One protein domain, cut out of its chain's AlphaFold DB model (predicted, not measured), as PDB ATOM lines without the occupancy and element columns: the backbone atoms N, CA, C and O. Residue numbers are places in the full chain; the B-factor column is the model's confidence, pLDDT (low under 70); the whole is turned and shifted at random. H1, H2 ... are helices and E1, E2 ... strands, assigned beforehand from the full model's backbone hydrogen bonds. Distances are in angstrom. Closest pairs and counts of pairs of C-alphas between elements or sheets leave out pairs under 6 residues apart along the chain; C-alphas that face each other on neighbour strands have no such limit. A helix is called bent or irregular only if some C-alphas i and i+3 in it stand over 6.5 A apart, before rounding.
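AT A GLANCE: This is residues 179 to 237 and 248 to 305 of the 672 residues of an uncharacterized protein of Opisthorchis viverrini (UniProt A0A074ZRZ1). Two sheets of four strands stand partly face to face with their strands crossed, as a sandwich: the strongly twisted sheet E7 E6 E5 E8, whose long pair E5 and E6 runs out past the other, and the smaller sheet E1 E2 E3 E4. The short helix H1 packs on both sheets at one side of the sandwich, and residues 299 to 304 of H2 stick out from the body. The printed part has 117 residues, with two named helices and eight named strands in the order E1 E2 E3 E4 E5 E6 E7 H1 E8 H2; the class is mixed, helices and strands. The sheet E7 E6 E5 E8 is mixed and the sheet E1 E2 E3 E4 antiparallel. The whole is compact, with a radius of gyration of the C-alphas of 14.8 A and spans of 41 by 32 by 21 A.

IN THESE COORDINATES: In the larger sheet, E5 is residues 220 to 231, 32.0 A long, E6 residues 249 to 259, 32.5 A, E7 residues 265 to 272, 20.4 A, and E8 residues 287 to 289. The other sheet holds E1, residues 179 to 182, from C-alpha 179 at (124.678, 117.547, 193.433), E2, residues 194 to 197, E3, residues 201 to 205, and E4, residues 210 to 214. H1 is residues 273 to 280, irregular, but only just: C-alphas 274 and 277 are 6.9 A apart. H2 is residues 299 to 305, ending with C-alpha 305 at (94.382, 112.276, 196.476).

HOW THE PARTS SIT: E6 and E5 are antiparallel, with N 223 and O 256 at 2.8 A and N 230 and O 250 at 2.9 A. E7 and E6 form an antiparallel hairpin, with N 255 and O 269 at 2.9 A. E8 is parallel to E5, with N 288 and O 222 at 2.8 A. E7, H1 and E8 make a split strand-helix-strand unit, two strands of one sheet with a helix between them along the chain and with E6 and E5 between them in the sheet, and its crossover is right-handed. E1 E2 E3 E4 is a meander, each strand the antiparallel neighbour of the one before; N 181 and O 195 are 2.9 A apart, N 196 and O 203 2.8 A, and N 204 and O 211 2.9 A. The strands of the two sheets stand at 58 degrees, and the closest C-alphas of E1 and E7 are those of Ala 181 and Leu 271, 6.5 A apart. H1 is on the larger sheet, its closest C-alphas with E6 being those of Ala 273 and Thr 251, 5.6 A apart. It only grazes the other sheet, where the closest C-alphas of H1 and E1 are those of Leu 279 and Phe 179, 6.4 A apart. H2 is on neither sheet and is apart from H1. In H2 every O i to N i+4 pair is within hydrogen-bond range; in H1 2 of 4 are.

THE WHOLE: The two C-alphas farthest apart are those of Thr 237 and His 261, 48.4 A. Residues 238 to 247 are not printed, and C-alphas 237 and 248 are 10.0 A apart across this cut, in the link from E5 to E6. The link from E1 to E2, 11 residues, is long. The mean pLDDT of the printed part is 70.8, and 44 residues are under 70, among them residues 182 to 192, 225 to 237 and 290 to 302.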
ATOM      1  N   PHE A 179     125.672 117.474 192.369       81.44
ATOM      2  CA  PHE A 179     124.678 117.547 193.433       81.44
ATOM      3  C   PHE A 179     125.376 117.874 194.757       81.44
ATOM      4  O   PHE A 179     126.296 117.163 195.164       81.44
ATOM      5  N   VAL A 180     124.948 118.941 195.439       80.75
ATOM      6  CA  VAL A 180     125.494 119.363 196.738       80.75
ATOM      7  C   VAL A 180     124.369 119.399 197.766       80.75
ATOM      8  O   VAL A 180     123.444 120.197 197.650       80.75
ATOM      9  N   ALA A 181     124.468 118.566 198.800       75.81
ATOM     10  CA  ALA A 181     123.545 118.561 199.930       75.81
ATOM     11  C   ALA A 181     124.272 118.891 201.238       75.81
ATOM     12  O   ALA A 181     125.334 118.344 201.541       75.81
ATOM     13  N   SER A 182     123.658 119.750 202.050       68.81
ATOM     14  CA  SER A 182     124.018 119.918 203.460       68.81
ATOM     15  C   SER A 182     123.475 118.738 204.271       68.81
ATOM     16  O   SER A 182     122.326 118.332 204.091       68.81
ATOM     17  N   GLN A 183     124.292 118.162 205.156       62.47
ATOM     18  CA  GLN A 183     123.867 117.033 205.984       62.47
ATOM     19  C   GLN A 183     123.086 117.525 207.213       62.47
ATOM     20  O   GLN A 183     123.624 118.246 208.051       62.47
ATOM     21  N   GLY A 184     121.856 117.034 207.393       56.59
ATOM     22  CA  GLY A 184     121.091 117.241 208.632       56.59
ATOM     23  C   GLY A 184     120.200 118.486 208.654       56.59
ATOM     24  O   GLY A 184     120.065 119.110 209.701       56.59
ATOM     25  N   GLY A 185     119.603 118.840 207.513       48.66
ATOM     26  CA  GLY A 185     118.451 119.750 207.437       48.66
ATOM     27  C   GLY A 185     118.724 121.248 207.590       48.66
ATOM     28  O   GLY A 185     117.796 122.039 207.487       48.66
ATOM     29  N   LEU A 186     119.978 121.656 207.783       48.41
ATOM     30  CA  LEU A 186     120.380 123.063 207.748       48.41
ATOM     31  C   LEU A 186     120.605 123.499 206.295       48.41
ATOM     32  O   LEU A 186     121.411 122.887 205.594       48.41
ATOM     33  N   SER A 187     119.946 124.573 205.860       45.97
ATOM     34  CA  SER A 187     119.978 125.084 204.476       45.97
ATOM     35  C   SER A 187     121.355 125.581 203.999       45.97
ATOM     36  O   SER A 187     121.582 125.723 202.799       45.97
ATOM     37  N   SER A 188     122.308 125.812 204.906       52.41
ATOM     38  CA  SER A 188     123.654 126.296 204.580       52.41
ATOM     39  C   SER A 188     124.588 125.199 204.053       52.41
ATOM     40  O   SER A 188     124.935 124.266 204.780       52.41
ATOM     41  N   SER A 189     125.111 125.376 202.837       58.28
ATOM     42  CA  SER A 189     126.163 124.536 202.235       58.28
ATOM     43  C   SER A 189     127.557 124.785 202.857       58.28
ATOM     44  O   SER A 189     128.487 125.231 202.182       58.28
ATOM     45  N   TRP A 190     127.733 124.501 204.151       59.97
ATOM     46  CA  TRP A 190     129.034 124.660 204.814       59.97
ATOM     47  C   TRP A 190     130.034 123.552 204.398       59.97
ATOM     48  O   TRP A 190     129.684 122.367 204.465       59.97
ATOM     49  N   PRO A 191     131.294 123.877 204.019       59.03
ATOM     50  CA  PRO A 191     132.251 122.904 203.472       59.03
ATOM     51  C   PRO A 191     132.578 121.683 204.344       59.03
ATOM     52  O   PRO A 191     133.080 120.693 203.815       59.03
ATOM     53  N   GLY A 192     132.323 121.735 205.656       62.53
ATOM     54  CA  GLY A 192     132.603 120.650 206.604       62.53
ATOM     55  C   GLY A 192     131.413 119.799 207.048       62.53
ATOM     56  O   GLY A 192     131.574 118.970 207.947       62.53
ATOM     57  N   ARG A 193     130.226 120.011 206.470       73.12
ATOM     58  CA  ARG A 193     129.029 119.186 206.704       73.12
ATOM     59  C   ARG A 193     128.240 119.047 205.401       73.12
ATOM     60  O   ARG A 193     127.052 119.349 205.327       73.12
ATOM     61  N   ARG A 194     128.928 118.599 204.352       79.56
ATOM     62  CA  ARG A 194     128.341 118.462 203.017       79.56
ATOM     63  C   ARG A 194     128.599 117.105 202.394       79.56
ATOM     64  O   ARG A 194     129.632 116.468 202.619       79.56
ATOM     65  N   VAL A 195     127.654 116.729 201.553       83.31
ATOM     66  CA  VAL A 195     127.718 115.587 200.660       83.31
ATOM     67  C   VAL A 195     127.688 116.125 199.242       83.31
ATOM     68  O   VAL A 195     126.791 116.884 198.885       83.31
ATOM     69  N   ILE A 196     128.696 115.764 198.461       85.88
ATOM     70  CA  ILE A 196     128.782 116.075 197.043       85.88
ATOM     71  C   ILE A 196     128.686 114.751 196.297       85.88
ATOM     72  O   ILE A 196     129.462 113.831 196.556       85.88
ATOM     73  N   VAL A 197     127.706 114.657 195.409       85.31
ATOM     74  CA  VAL A 197     127.486 113.498 194.548       85.31
ATOM     75  C   VAL A 197     127.717 113.960 193.118       85.31
ATOM     76  O   VAL A 197     127.061 114.879 192.625       85.31
ATOM     77  N   THR A 198     128.719 113.361 192.493       86.75
ATOM     78  CA  THR A 198     129.078 113.554 191.089       86.75
ATOM     79  C   THR A 198     128.815 112.248 190.341       86.75
ATOM     80  O   THR A 198     128.531 111.238 190.979       86.75
ATOM     81  N   ASP A 199     128.914 112.242 189.014       84.38
ATOM     82  CA  ASP A 199     128.596 111.074 188.182       84.38
ATOM     83  C   ASP A 199     129.304 109.784 188.648       84.38
ATOM     84  O   ASP A 199     128.683 108.730 188.682       84.38
ATOM     85  N   SER A 200     130.581 109.861 189.038       84.56
ATOM     86  CA  SER A 200     131.438 108.715 189.392       84.56
ATOM     87  C   SER A 200     131.791 108.623 190.881       84.56
ATOM     88  O   SER A 200     132.344 107.608 191.316       84.56
ATOM     89  N   TRP A 201     131.509 109.655 191.686       87.38
ATOM     90  CA  TRP A 201     131.977 109.737 193.075       87.38
ATOM     91  C   TRP A 201     130.900 110.221 194.052       87.38
ATOM     92  O   TRP A 201     130.085 111.093 193.759       87.38
ATOM     93  N   ILE A 202     130.950 109.682 195.271       86.44
ATOM     94  CA  ILE A 202     130.222 110.179 196.440       86.44
ATOM     95  C   ILE A 202     131.261 110.662 197.450       86.44
ATOM     96  O   ILE A 202     132.081 109.901 197.973       86.44
ATOM     97  N   LEU A 203     131.230 111.962 197.714       88.00
ATOM     98  CA  LEU A 203     132.230 112.693 198.477       88.00
ATOM     99  C   LEU A 203     131.556 113.268 199.715       88.00
ATOM    100  O   LEU A 203     130.625 114.064 199.620       88.00
ATOM    101  N   THR A 204     132.021 112.879 200.897       84.19
ATOM    102  CA  THR A 204     131.435 113.341 202.161       84.19
ATOM    103  C   THR A 204     132.476 114.014 203.023       84.19
ATOM    104  O   THR A 204     133.469 113.409 203.430       84.19
ATOM    105  N   SER A 205     132.250 115.300 203.280       81.81
ATOM    106  CA  SER A 205     133.070 116.100 204.176       81.81
ATOM    107  C   SER A 205     132.305 116.293 205.475       81.81
ATOM    108  O   SER A 205     131.335 117.049 205.538       81.81
ATOM    109  N   HIS A 206     132.741 115.567 206.501       77.88
ATOM    110  CA  HIS A 206     132.406 115.846 207.889       77.88
ATOM    111  C   HIS A 206     133.516 116.704 208.512       77.88
ATOM    112  O   HIS A 206     134.569 116.918 207.907       77.88
ATOM    113  N   PHE A 207     133.311 117.126 209.762       70.12
ATOM    114  CA  PHE A 207     134.243 117.960 210.521       70.12
ATOM    115  C   PHE A 207     135.702 117.464 210.422       70.12
ATOM    116  O   PHE A 207     136.489 118.044 209.680       70.12
ATOM    117  N   THR A 208     136.049 116.342 211.067       72.50
ATOM    118  CA  THR A 208     137.412 115.759 211.061       72.50
ATOM    119  C   THR A 208     137.658 114.680 210.001       72.50
ATOM    120  O   THR A 208     138.741 114.093 209.971       72.50
ATOM    121  N   LYS A 209     136.669 114.345 209.163       79.44
ATOM    122  CA  LYS A 209     136.733 113.177 208.267       79.44
ATOM    123  C   LYS A 209     136.209 113.515 206.881       79.44
ATOM    124  O   LYS A 209     135.022 113.780 206.716       79.44
ATOM    125  N   PHE A 210     137.086 113.402 205.891       86.12
ATOM    126  CA  PHE A 210     136.726 113.408 204.481       86.12
ATOM    127  C   PHE A 210     136.736 111.965 203.958       86.12
ATOM    128  O   PHE A 210     137.770 111.293 204.006       86.12
ATOM    129  N   ARG A 211     135.579 111.457 203.522       83.81
ATOM    130  CA  ARG A 211     135.405 110.095 202.998       83.81
ATOM    131  C   ARG A 211     135.003 110.170 201.528       83.81
ATOM    132  O   ARG A 211     134.058 110.871 201.172       83.81
ATOM    133  N   VAL A 212     135.708 109.392 200.716       85.38
ATOM    134  CA  VAL A 212     135.455 109.209 199.287       85.38
ATOM    135  C   VAL A 212     134.956 107.786 199.062       85.38
ATOM    136  O   VAL A 212     135.508 106.844 199.633       85.38
ATOM    137  N   VAL A 213     133.912 107.646 198.252       83.88
ATOM    138  CA  VAL A 213     133.353 106.376 197.782       83.88
ATOM    139  C   VAL A 213     133.183 106.501 196.268       83.88
ATOM    140  O   VAL A 213     132.701 107.527 195.792       83.88
ATOM    141  N   LYS A 214     133.606 105.493 195.505       83.44
ATOM    142  CA  LYS A 214     133.358 105.426 194.059       83.44
ATOM    143  C   LYS A 214     131.940 104.917 193.824       83.44
ATOM    144  O   LYS A 214     131.487 104.032 194.547       83.44
ATOM    145  N   GLN A 215     131.246 105.481 192.843       80.50
ATOM    146  CA  GLN A 215     129.999 104.910 192.356       80.50
ATOM    147  C   GLN A 215     130.328 103.736 191.427       80.50
ATOM    148  O   GLN A 215     131.031 103.897 190.430       80.50
ATOM    149  N   SER A 216     129.837 102.557 191.782       74.38
ATOM    150  CA  SER A 216     129.815 101.356 190.951       74.38
ATOM    151  C   SER A 216     128.406 100.773 191.044       74.38
ATOM    152  O   SER A 216     127.852 100.658 192.140       74.38
ATOM    153  N   SER A 217     127.804 100.447 189.897       61.94
ATOM    154  CA  SER A 217     126.435  99.912 189.810       61.94
ATOM    155  C   SER A 217     126.261  98.602 190.580       61.94
ATOM    156  O   SER A 217     125.200  98.355 191.148       61.94
ATOM    157  N   ASP A 218     127.322  97.793 190.622       64.44
ATOM    158  CA  ASP A 218     127.271  96.392 191.044       64.44
ATOM    159  C   ASP A 218     127.683  96.197 192.516       64.44
ATOM    160  O   ASP A 218     127.349  95.188 193.140       64.44
ATOM    161  N   GLU A 219     128.392  97.165 193.110       70.75
ATOM    162  CA  GLU A 219     128.865  97.077 194.498       70.75
ATOM    163  C   GLU A 219     128.071  97.950 195.473       70.75
ATOM    164  O   GLU A 219     128.158  97.718 196.681       70.75
ATOM    165  N   LEU A 220     127.312  98.939 194.991       76.00
ATOM    166  CA  LEU A 220     126.659  99.955 195.817       76.00
ATOM    167  C   LEU A 220     125.141  99.977 195.603       76.00
ATOM    168  O   LEU A 220     124.664 100.006 194.476       76.00
ATOM    169  N   ILE A 221     124.377 100.045 196.693       71.38
ATOM    170  CA  ILE A 221     122.934 100.330 196.681       71.38
ATOM    171  C   ILE A 221     122.672 101.540 197.578       71.38
ATOM    172  O   ILE A 221     123.172 101.617 198.707       71.38
ATOM    173  N   ALA A 222     121.850 102.471 197.096       73.44
ATOM    174  CA  ALA A 222     121.329 103.566 197.902       73.44
ATOM    175  C   ALA A 222     119.963 103.165 198.479       73.44
ATOM    176  O   ALA A 222     119.038 102.851 197.738       73.44
ATOM    177  N   VAL A 223     119.824 103.179 199.803       72.25
ATOM    178  CA  VAL A 223     118.589 102.834 200.517       72.25
ATOM    179  C   VAL A 223     118.047 104.061 201.241       72.25
ATOM    180  O   VAL A 223     118.704 104.617 202.126       72.25
ATOM    181  N   VAL A 224     116.823 104.465 200.916       71.81
ATOM    182  CA  VAL A 224     116.068 105.460 201.686       71.81
ATOM    183  C   VAL A 224     115.579 104.792 202.970       71.81
ATOM    184  O   VAL A 224     114.629 104.016 202.946       71.81
ATOM    185  N   ALA A 225     116.265 105.046 204.085       63.84
ATOM    186  CA  ALA A 225     116.127 104.275 205.321       63.84
ATOM    187  C   ALA A 225     115.124 104.858 206.328       63.84
ATOM    188  O   ALA A 225     114.640 104.135 207.198       63.84
ATOM    189  N   SER A 226     114.827 106.155 206.244       63.81
ATOM    190  CA  SER A 226     113.760 106.797 207.017       63.81
ATOM    191  C   SER A 226     113.360 108.135 206.401       63.81
ATOM    192  O   SER A 226     114.181 108.815 205.786       63.81
ATOM    193  N   ALA A 227     112.108 108.527 206.616       66.75
ATOM    194  CA  ALA A 227     111.606 109.876 206.396       66.75
ATOM    195  C   ALA A 227     111.054 110.408 207.726       66.75
ATOM    196  O   ALA A 227     110.472 109.651 208.509       66.75
ATOM    197  N   SER A 228     111.276 111.690 207.997       58.34
ATOM    198  CA  SER A 228     110.813 112.397 209.192       58.34
ATOM    199  C   SER A 228     110.479 113.838 208.824       58.34
ATOM    200  O   SER A 228     111.360 114.565 208.362       58.34
ATOM    201  N   SER A 229     109.238 114.263 209.042       55.75
ATOM    202  CA  SER A 229     108.852 115.669 208.948       55.75
ATOM    203  C   SER A 229     109.495 116.469 210.089       55.75
ATOM    204  O   SER A 229     109.433 116.092 211.258       55.75
ATOM    205  N   VAL A 230     110.166 117.561 209.727       58.72
ATOM    206  CA  VAL A 230     110.836 118.504 210.631       58.72
ATOM    207  C   VAL A 230     110.215 119.876 210.397       58.72
ATOM    208  O   VAL A 230     109.977 120.255 209.252       58.72
ATOM    209  N   PHE A 231     109.932 120.629 211.456       53.38
ATOM    210  CA  PHE A 231     109.479 122.011 211.305       53.38
ATOM    211  C   PHE A 231     110.655 122.901 210.881       53.38
ATOM    212  O   PHE A 231     111.660 122.950 211.589       53.38
ATOM    213  N   ASP A 232     110.541 123.594 209.746       53.38
ATOM    214  CA  ASP A 232     111.552 124.558 209.301       53.38
ATOM    215  C   ASP A 232     111.194 125.966 209.777       53.38
ATOM    216  O   ASP A 232     110.355 126.657 209.193       53.38
ATOM    217  N   THR A 233     111.884 126.413 210.822       48.44
ATOM    218  CA  THR A 233     111.744 127.758 211.386       48.44
ATOM    219  C   THR A 233     112.114 128.865 210.389       48.44
ATOM    220  O   THR A 233     111.621 129.981 210.525       48.44
ATOM    221  N   ASN A 234     112.927 128.576 209.363       50.12
ATOM    222  CA  ASN A 234     113.331 129.560 208.349       50.12
ATOM    223  C   ASN A 234     112.266 129.779 207.265       50.12
ATOM    224  O   ASN A 234     112.346 130.744 206.508       50.12
ATOM    225  N   SER A 235     111.266 128.898 207.187       49.84
ATOM    226  CA  SER A 235     110.157 129.027 206.239       49.84
ATOM    227  C   SER A 235     109.078 130.013 206.699       49.84
ATOM    228  O   SER A 235     108.157 130.301 205.942       49.84
ATOM    229  N   PHE A 236     109.157 130.567 207.913       44.41
ATOM    230  CA  PHE A 236     108.205 131.576 208.375       44.41
ATOM    231  C   PHE A 236     108.582 132.970 207.860       44.41
ATOM    232  O   PHE A 236     109.662 133.487 208.131       44.41
ATOM    233  N   THR A 237     107.652 133.603 207.148       48.72
ATOM    234  CA  THR A 237     107.724 135.030 206.805       48.72
ATOM    235  C   THR A 237     107.748 135.899 208.066       48.72
ATOM    236  O   THR A 237     107.253 135.502 209.122       48.72
ATOM    237  N   GLY A 248     105.178 125.172 207.003       55.53
ATOM    238  CA  GLY A 248     106.222 125.173 208.028       55.53
ATOM    239  C   GLY A 248     106.880 123.808 208.255       55.53
ATOM    240  O   GLY A 248     107.744 123.694 209.119       55.53
ATOM    241  N   THR A 249     106.494 122.769 207.507       57.72
ATOM    242  CA  THR A 249     106.984 121.390 207.655       57.72
ATOM    243  C   THR A 249     107.772 120.929 206.430       57.72
ATOM    244  O   THR A 249     107.275 120.932 205.310       57.72
ATOM    245  N   GLN A 250     109.008 120.483 206.646       68.31
ATOM    246  CA  GLN A 250     109.903 119.937 205.628       68.31
ATOM    247  C   GLN A 250     110.235 118.473 205.928       68.31
ATOM    248  O   GLN A 250     110.749 118.135 206.996       68.31
ATOM    249  N   THR A 251     109.975 117.581 204.974       68.81
ATOM    250  CA  THR A 251     110.285 116.153 205.122       68.81
ATOM    251  C   THR A 251     111.772 115.902 204.896       68.81
ATOM    252  O   THR A 251     112.262 115.960 203.769       68.81
ATOM    253  N   MET A 252     112.500 115.590 205.966       74.00
ATOM    254  CA  MET A 252     113.891 115.148 205.900       74.00
ATOM    255  C   MET A 252     113.948 113.638 205.669       74.00
ATOM    256  O   MET A 252     113.266 112.860 206.336       74.00
ATOM    257  N   VAL A 253     114.785 113.218 204.729       76.88
ATOM    258  CA  VAL A 253     114.946 111.834 204.287       76.88
ATOM    259  C   VAL A 253     116.373 111.383 204.571       76.88
ATOM    260  O   VAL A 253     117.332 112.034 204.164       76.88
ATOM    261  N   THR A 254     116.538 110.257 205.264       80.62
ATOM    262  CA  THR A 254     117.856 109.660 205.516       80.62
ATOM    263  C   THR A 254     118.177 108.627 204.448       80.62
ATOM    264  O   THR A 254     117.574 107.553 204.415       80.62
ATOM    265  N   VAL A 255     119.175 108.918 203.615       82.06
ATOM    266  CA  VAL A 255     119.723 107.977 202.633       82.06
ATOM    267  C   VAL A 255     120.938 107.272 203.233       82.06
ATOM    268  O   VAL A 255     121.802 107.893 203.859       82.06
ATOM    269  N   ARG A 256     120.993 105.950 203.070       82.50
ATOM    270  CA  ARG A 256     122.100 105.081 203.478       82.50
ATOM    271  C   ARG A 256     122.671 104.387 202.253       82.50
ATOM    272  O   ARG A 256     121.924 103.790 201.491       82.50
ATOM    273  N   PHE A 257     123.982 104.415 202.094       82.38
ATOM    274  CA  PHE A 257     124.680 103.679 201.049       82.38
ATOM    275  C   PHE A 257     125.221 102.391 201.651       82.38
ATOM    276  O   PHE A 257     126.027 102.434 202.586       82.38
ATOM    277  N   ALA A 258     124.757 101.257 201.138       80.06
ATOM    278  CA  ALA A 258     125.165  99.925 201.559       80.06
ATOM    279  C   ALA A 258     125.913  99.221 200.425       80.06
ATOM    280  O   ALA A 258     125.605  99.418 199.250       80.06
ATOM    281  N   ASN A 259     126.896  98.398 200.781       80.69
ATOM    282  CA  ASN A 259     127.574  97.539 199.820       80.69
ATOM    283  C   ASN A 259     126.762  96.258 199.577       80.69
ATOM    284  O   ASN A 259     126.349  95.613 200.542       80.69
ATOM    285  N   VAL A 260     126.570  95.873 198.312       78.31
ATOM    286  CA  VAL A 260     125.717  94.728 197.929       78.31
ATOM    287  C   VAL A 260     126.255  93.407 198.486       78.31
ATOM    288  O   VAL A 260     125.506  92.619 199.055       78.31
ATOM    289  N   HIS A 261     127.566  93.189 198.375       71.12
ATOM    290  CA  HIS A 261     128.215  91.920 198.711       71.12
ATOM    291  C   HIS A 261     128.374  91.679 200.220       71.12
ATOM    292  O   HIS A 261     128.401  90.534 200.665       71.12
ATOM    293  N   THR A 262     128.490  92.741 201.020       71.50
ATOM    294  CA  THR A 262     128.722  92.645 202.476       71.50
ATOM    295  C   THR A 262     127.523  93.059 203.328       71.50
ATOM    296  O   THR A 262     127.552  92.867 204.542       71.50
ATOM    297  N   GLY A 263     126.498  93.684 202.737       66.81
ATOM    298  CA  GLY A 263     125.373  94.293 203.462       66.81
ATOM    299  C   GLY A 263     125.769  95.463 204.379       66.81
ATOM    300  O   GLY A 263     124.931  96.001 205.103       66.81
ATOM    301  N   ALA A 264     127.042  95.868 204.381       75.12
ATOM    302  CA  ALA A 264     127.566  96.864 205.301       75.12
ATOM    303  C   ALA A 264     127.190  98.285 204.858       75.12
ATOM    304  O   ALA A 264     127.411  98.680 203.711       75.12
ATOM    305  N   CYS A 265     126.673  99.085 205.792       72.38
ATOM    306  CA  CYS A 265     126.425 100.511 205.582       72.38
ATOM    307  C   CYS A 265     127.763 101.273 205.522       72.38
ATOM    308  O   CYS A 265     128.475 101.371 206.523       72.38
ATOM    309  N   ILE A 266     128.101 101.819 204.353       76.38
ATOM    310  CA  ILE A 266     129.325 102.598 204.113       76.38
ATOM    311  C   ILE A 266     129.151 104.052 204.577       76.38
ATOM    312  O   ILE A 266     130.094 104.662 205.094       76.38
ATOM    313  N   LEU A 267     127.959 104.617 204.363       79.06
ATOM    314  CA  LEU A 267     127.659 106.033 204.567       79.06
ATOM    315  C   LEU A 267     126.168 106.245 204.870       79.06
ATOM    316  O   LEU A 267     125.316 105.579 204.289       79.06
ATOM    317  N   SER A 268     125.845 107.226 205.713       77.69
ATOM    318  CA  SER A 268     124.473 107.695 205.927       77.69
ATOM    319  C   SER A 268     124.406 109.219 206.065       77.69
ATOM    320  O   SER A 268     125.248 109.834 206.724       77.69
ATOM    321  N   PHE A 269     123.397 109.845 205.457       78.31
ATOM    322  CA  PHE A 269     123.120 111.272 205.634       78.31
ATOM    323  C   PHE A 269     121.639 111.613 205.453       78.31
ATOM    324  O   PHE A 269     120.915 110.929 204.735       78.31
ATOM    325  N   GLY A 270     121.200 112.678 206.130       72.06
ATOM    326  CA  GLY A 270     119.877 113.273 205.948       72.06
ATOM    327  C   GLY A 270     119.915 114.393 204.909       72.06
ATOM    328  O   GLY A 270     120.794 115.254 204.996       72.06
ATOM    329  N   LEU A 271     118.966 114.370 203.973       77.88
ATOM    330  CA  LEU A 271     118.719 115.361 202.920       77.88
ATOM    331  C   LEU A 271     117.239 115.781 202.916       77.88
ATOM    332  O   LEU A 271     116.399 115.064 203.451       77.88
ATOM    333  N   LEU A 272     116.901 116.916 202.306       73.44
ATOM    334  CA  LEU A 272     115.509 117.352 202.142       73.44
ATOM    335  C   LEU A 272     114.816 116.556 201.022       73.44
ATOM    336  O   LEU A 272     115.415 116.367 199.967       73.44
ATOM    337  N   ALA A 273     113.563 116.127 201.214       73.38
ATOM    338  CA  ALA A 273     112.825 115.300 200.249       73.38
ATOM    339  C   ALA A 273     112.779 115.884 198.824       73.38
ATOM    340  O   ALA A 273     112.932 115.132 197.868       73.38
ATOM    341  N   SER A 274     112.667 117.210 198.672       71.31
ATOM    342  CA  SER A 274     112.712 117.900 197.367       71.31
ATOM    343  C   SER A 274     114.001 117.644 196.579       71.31
ATOM    344  O   SER A 274     114.022 117.732 195.357       71.31
ATOM    345  N   ASN A 275     115.093 117.334 197.278       77.56
ATOM    346  CA  ASN A 275     116.413 117.137 196.692       77.56
ATOM    347  C   ASN A 275     116.674 115.653 196.375       77.56
ATOM    348  O   ASN A 275     117.758 115.314 195.903       77.56
ATOM    349  N   LEU A 276     115.711 114.761 196.640       76.75
ATOM    350  CA  LEU A 276     115.845 113.324 196.411       76.75
ATOM    351  C   LEU A 276     115.859 112.977 194.918       76.75
ATOM    352  O   LEU A 276     116.666 112.146 194.513       76.75
ATOM    353  N   ASP A 277     115.054 113.649 194.094       78.19
ATOM    354  CA  ASP A 277     115.052 113.435 192.639       78.19
ATOM    355  C   ASP A 277     116.323 113.987 191.975       78.19
ATOM    356  O   ASP A 277     116.898 113.352 191.092       78.19
ATOM    357  N   ALA A 278     116.828 115.122 192.469       81.06
ATOM    358  CA  ALA A 278     118.119 115.674 192.058       81.06
ATOM    359  C   ALA A 278     119.307 114.789 192.486       81.06
ATOM    360  O   ALA A 278     120.300 114.707 191.770       81.06
ATOM    361  N   LEU A 279     119.209 114.092 193.626       81.69
ATOM    362  CA  LEU A 279     120.165 113.043 193.982       81.69
ATOM    363  C   LEU A 279     120.017 111.833 193.046       81.69
ATOM    364  O   LEU A 279     121.014 111.332 192.534       81.69
ATOM    365  N   ARG A 280     118.783 111.370 192.804       81.94
ATOM    366  CA  ARG A 280     118.484 110.208 191.955       81.94
ATOM    367  C   ARG A 280     119.022 110.377 190.534       81.94
ATOM    368  O   ARG A 280     119.552 109.416 189.992       81.94
ATOM    369  N   SER A 281     118.941 111.575 189.955       82.44
ATOM    370  CA  SER A 281     119.476 111.859 188.614       82.44
ATOM    371  C   SER A 281     121.008 111.789 188.517       82.44
ATOM    372  O   SER A 281     121.540 111.738 187.409       82.44
ATOM    373  N   LYS A 282     121.718 111.763 189.655       83.19
ATOM    374  CA  LYS A 282     123.186 111.708 189.759       83.19
ATOM    375  C   LYS A 282     123.729 110.437 190.425       83.19
ATOM    376  O   LYS A 282     124.930 110.345 190.683       83.19
ATOM    377  N   LEU A 283     122.871 109.450 190.693       81.62
ATOM    378  CA  LEU A 283     123.280 108.133 191.181       81.62
ATOM    379  C   LEU A 283     123.321 107.112 190.039       81.62
ATOM    380  O   LEU A 283     122.317 106.885 189.371       81.62
ATOM    381  N   GLN A 284     124.463 106.443 189.866       77.75
ATOM    382  CA  GLN A 284     124.592 105.278 188.977       77.75
ATOM    383  C   GLN A 284     124.016 103.995 189.600       77.75
ATOM    384  O   GLN A 284     123.720 103.036 188.892       77.75
ATOM    385  N   CYS A 285     123.869 103.958 190.927       74.00
ATOM    386  CA  CYS A 285     123.298 102.831 191.660       74.00
ATOM    387  C   CYS A 285     121.775 102.969 191.850       74.00
ATOM    388  O   CYS A 285     121.279 104.090 192.016       74.00
ATOM    389  N   PRO A 286     121.019 101.857 191.930       74.12
ATOM    390  CA  PRO A 286     119.585 101.908 192.196       74.12
ATOM    391  C   PRO A 286     119.287 102.526 193.571       74.12
ATOM    392  O   PRO A 286     119.853 102.127 194.594       74.12
ATOM    393  N   LEU A 287     118.359 103.488 193.585       76.69
ATOM    394  CA  LEU A 287     117.789 104.075 194.798       76.69
ATOM    395  C   LEU A 287     116.543 103.281 195.207       76.69
ATOM    396  O   LEU A 287     115.497 103.373 194.565       76.69
ATOM    397  N   ILE A 288     116.667 102.495 196.273       76.31
ATOM    398  CA  ILE A 288     115.620 101.622 196.808       76.31
ATOM    399  C   ILE A 288     114.982 102.292 198.028       76.31
ATOM    400  O   ILE A 288     115.678 102.780 198.921       76.31
ATOM    401  N   HIS A 289     113.654 102.298 198.104       73.19
ATOM    402  CA  HIS A 289     112.943 102.731 199.306       73.19
ATOM    403  C   HIS A 289     112.844 101.572 200.299       73.19
ATOM    404  O   HIS A 289     112.420 100.481 199.923       73.19
ATOM    405  N   ALA A 290     113.247 101.785 201.556       69.56
ATOM    406  CA  ALA A 290     113.077 100.763 202.580       69.56
ATOM    407  C   ALA A 290     111.588 100.558 202.890       69.56
ATOM    408  O   ALA A 290     110.800 101.507 202.942       69.56
ATOM    409  N   GLU A 291     111.216  99.303 203.118       49.44
ATOM    410  CA  GLU A 291     109.846  98.901 203.416       49.44
ATOM    411  C   GLU A 291     109.333  99.624 204.679       49.44
ATOM    412  O   GLU A 291     110.000  99.660 205.715       49.44
ATOM    413  N   GLY A 292     108.174 100.281 204.577       49.78
ATOM    414  CA  GLY A 292     107.632 101.130 205.648       49.78
ATOM    415  C   GLY A 292     108.189 102.564 205.723       49.78
ATOM    416  O   GLY A 292     107.876 103.281 206.680       49.78
ATOM    417  N   VAL A 293     108.975 103.022 204.739       56.72
ATOM    418  CA  VAL A 293     109.328 104.445 204.571       56.72
ATOM    419  C   VAL A 293     108.407 105.101 203.546       56.72
ATOM    420  O   VAL A 293     108.755 105.279 202.381       56.72
ATOM    421  N   GLN A 294     107.218 105.495 204.000       53.66
ATOM    422  CA  GLN A 294     106.376 106.417 203.243       53.66
ATOM    423  C   GLN A 294     106.985 107.819 203.358       53.66
ATOM    424  O   GLN A 294     107.126 108.346 204.464       53.66
ATOM    425  N   LEU A 295     107.365 108.423 202.227       61.38
ATOM    426  CA  LEU A 295     107.535 109.872 202.193       61.38
ATOM    427  C   LEU A 295     106.150 110.476 202.399       61.38
ATOM    428  O   LEU A 295     105.211 110.113 201.695       61.38
ATOM    429  N   GLU A 296     106.024 111.354 203.389       56.75
ATOM    430  CA  GLU A 296     104.761 112.018 203.681       56.75
ATOM    431  C   GLU A 296     104.331 112.818 202.433       56.75
ATOM    432  O   GLU A 296     105.091 113.702 202.022       56.75
ATOM    433  N   PRO A 297     103.191 112.493 201.783       56.59
ATOM    434  CA  PRO A 297     102.828 113.109 200.511       56.59
ATOM    435  C   PRO A 297     102.656 114.615 200.691       56.59
ATOM    436  O   PRO A 297     102.126 115.065 201.713       56.59
ATOM    437  N   THR A 298     103.112 115.386 199.700       59.59
ATOM    438  CA  THR A 298     103.039 116.855 199.727       59.59
ATOM    439  C   THR A 298     101.591 117.314 199.895       59.59
ATOM    440  O   THR A 298     100.656 116.582 199.565       59.59
ATOM    441  N   VAL A 299     101.367 118.537 200.387       60.47
ATOM    442  CA  VAL A 299      99.999 119.066 200.559       60.47
ATOM    443  C   VAL A 299      99.232 119.047 199.232       60.47
ATOM    444  O   VAL A 299      98.060 118.686 199.218       60.47
ATOM    445  N   VAL A 300      99.914 119.326 198.115       63.34
ATOM    446  CA  VAL A 300      99.368 119.203 196.754       63.34
ATOM    447  C   VAL A 300      99.000 117.755 196.424       63.34
ATOM    448  O   VAL A 300      97.901 117.507 195.944       63.34
ATOM    449  N   GLN A 301      99.858 116.779 196.726       63.62
ATOM    450  CA  GLN A 301      99.572 115.368 196.457       63.62
ATOM    451  C   GLN A 301      98.442 114.821 197.346       63.62
ATOM    452  O   GLN A 301      97.602 114.075 196.854       63.62
ATOM    453  N   ARG A 302      98.353 115.254 198.610       66.12
ATOM    454  CA  ARG A 302      97.209 114.985 199.503       66.12
ATOM    455  C   ARG A 302      95.926 115.641 199.009       66.12
ATOM    456  O   ARG A 302      94.867 115.034 199.115       66.12
ATOM    457  N   PHE A 303      96.011 116.864 198.487       73.50
ATOM    458  CA  PHE A 303      94.875 117.550 197.880       73.50
ATOM    459  C   PHE A 303      94.405 116.814 196.627       73.50
ATOM    460  O   PHE A 303      93.215 116.572 196.515       73.50
ATOM    461  N   ILE A 304      95.311 116.394 195.739       78.00
ATOM    462  CA  ILE A 304      94.976 115.581 194.563       78.00
ATOM    463  C   ILE A 304      94.353 114.252 195.001       78.00
ATOM    464  O   ILE A 304      93.300 113.896 194.501       78.00
ATOM    465  N   GLU A 305      94.929 113.545 195.974       78.12
ATOM    466  CA  GLU A 305      94.382 112.276 196.476       78.12
ATOM    467  C   GLU A 305      92.984 112.448 197.104       78.12
ATOM    468  O   GLU A 305      92.090 111.638 196.866       78.12
TER     469      GLU A 305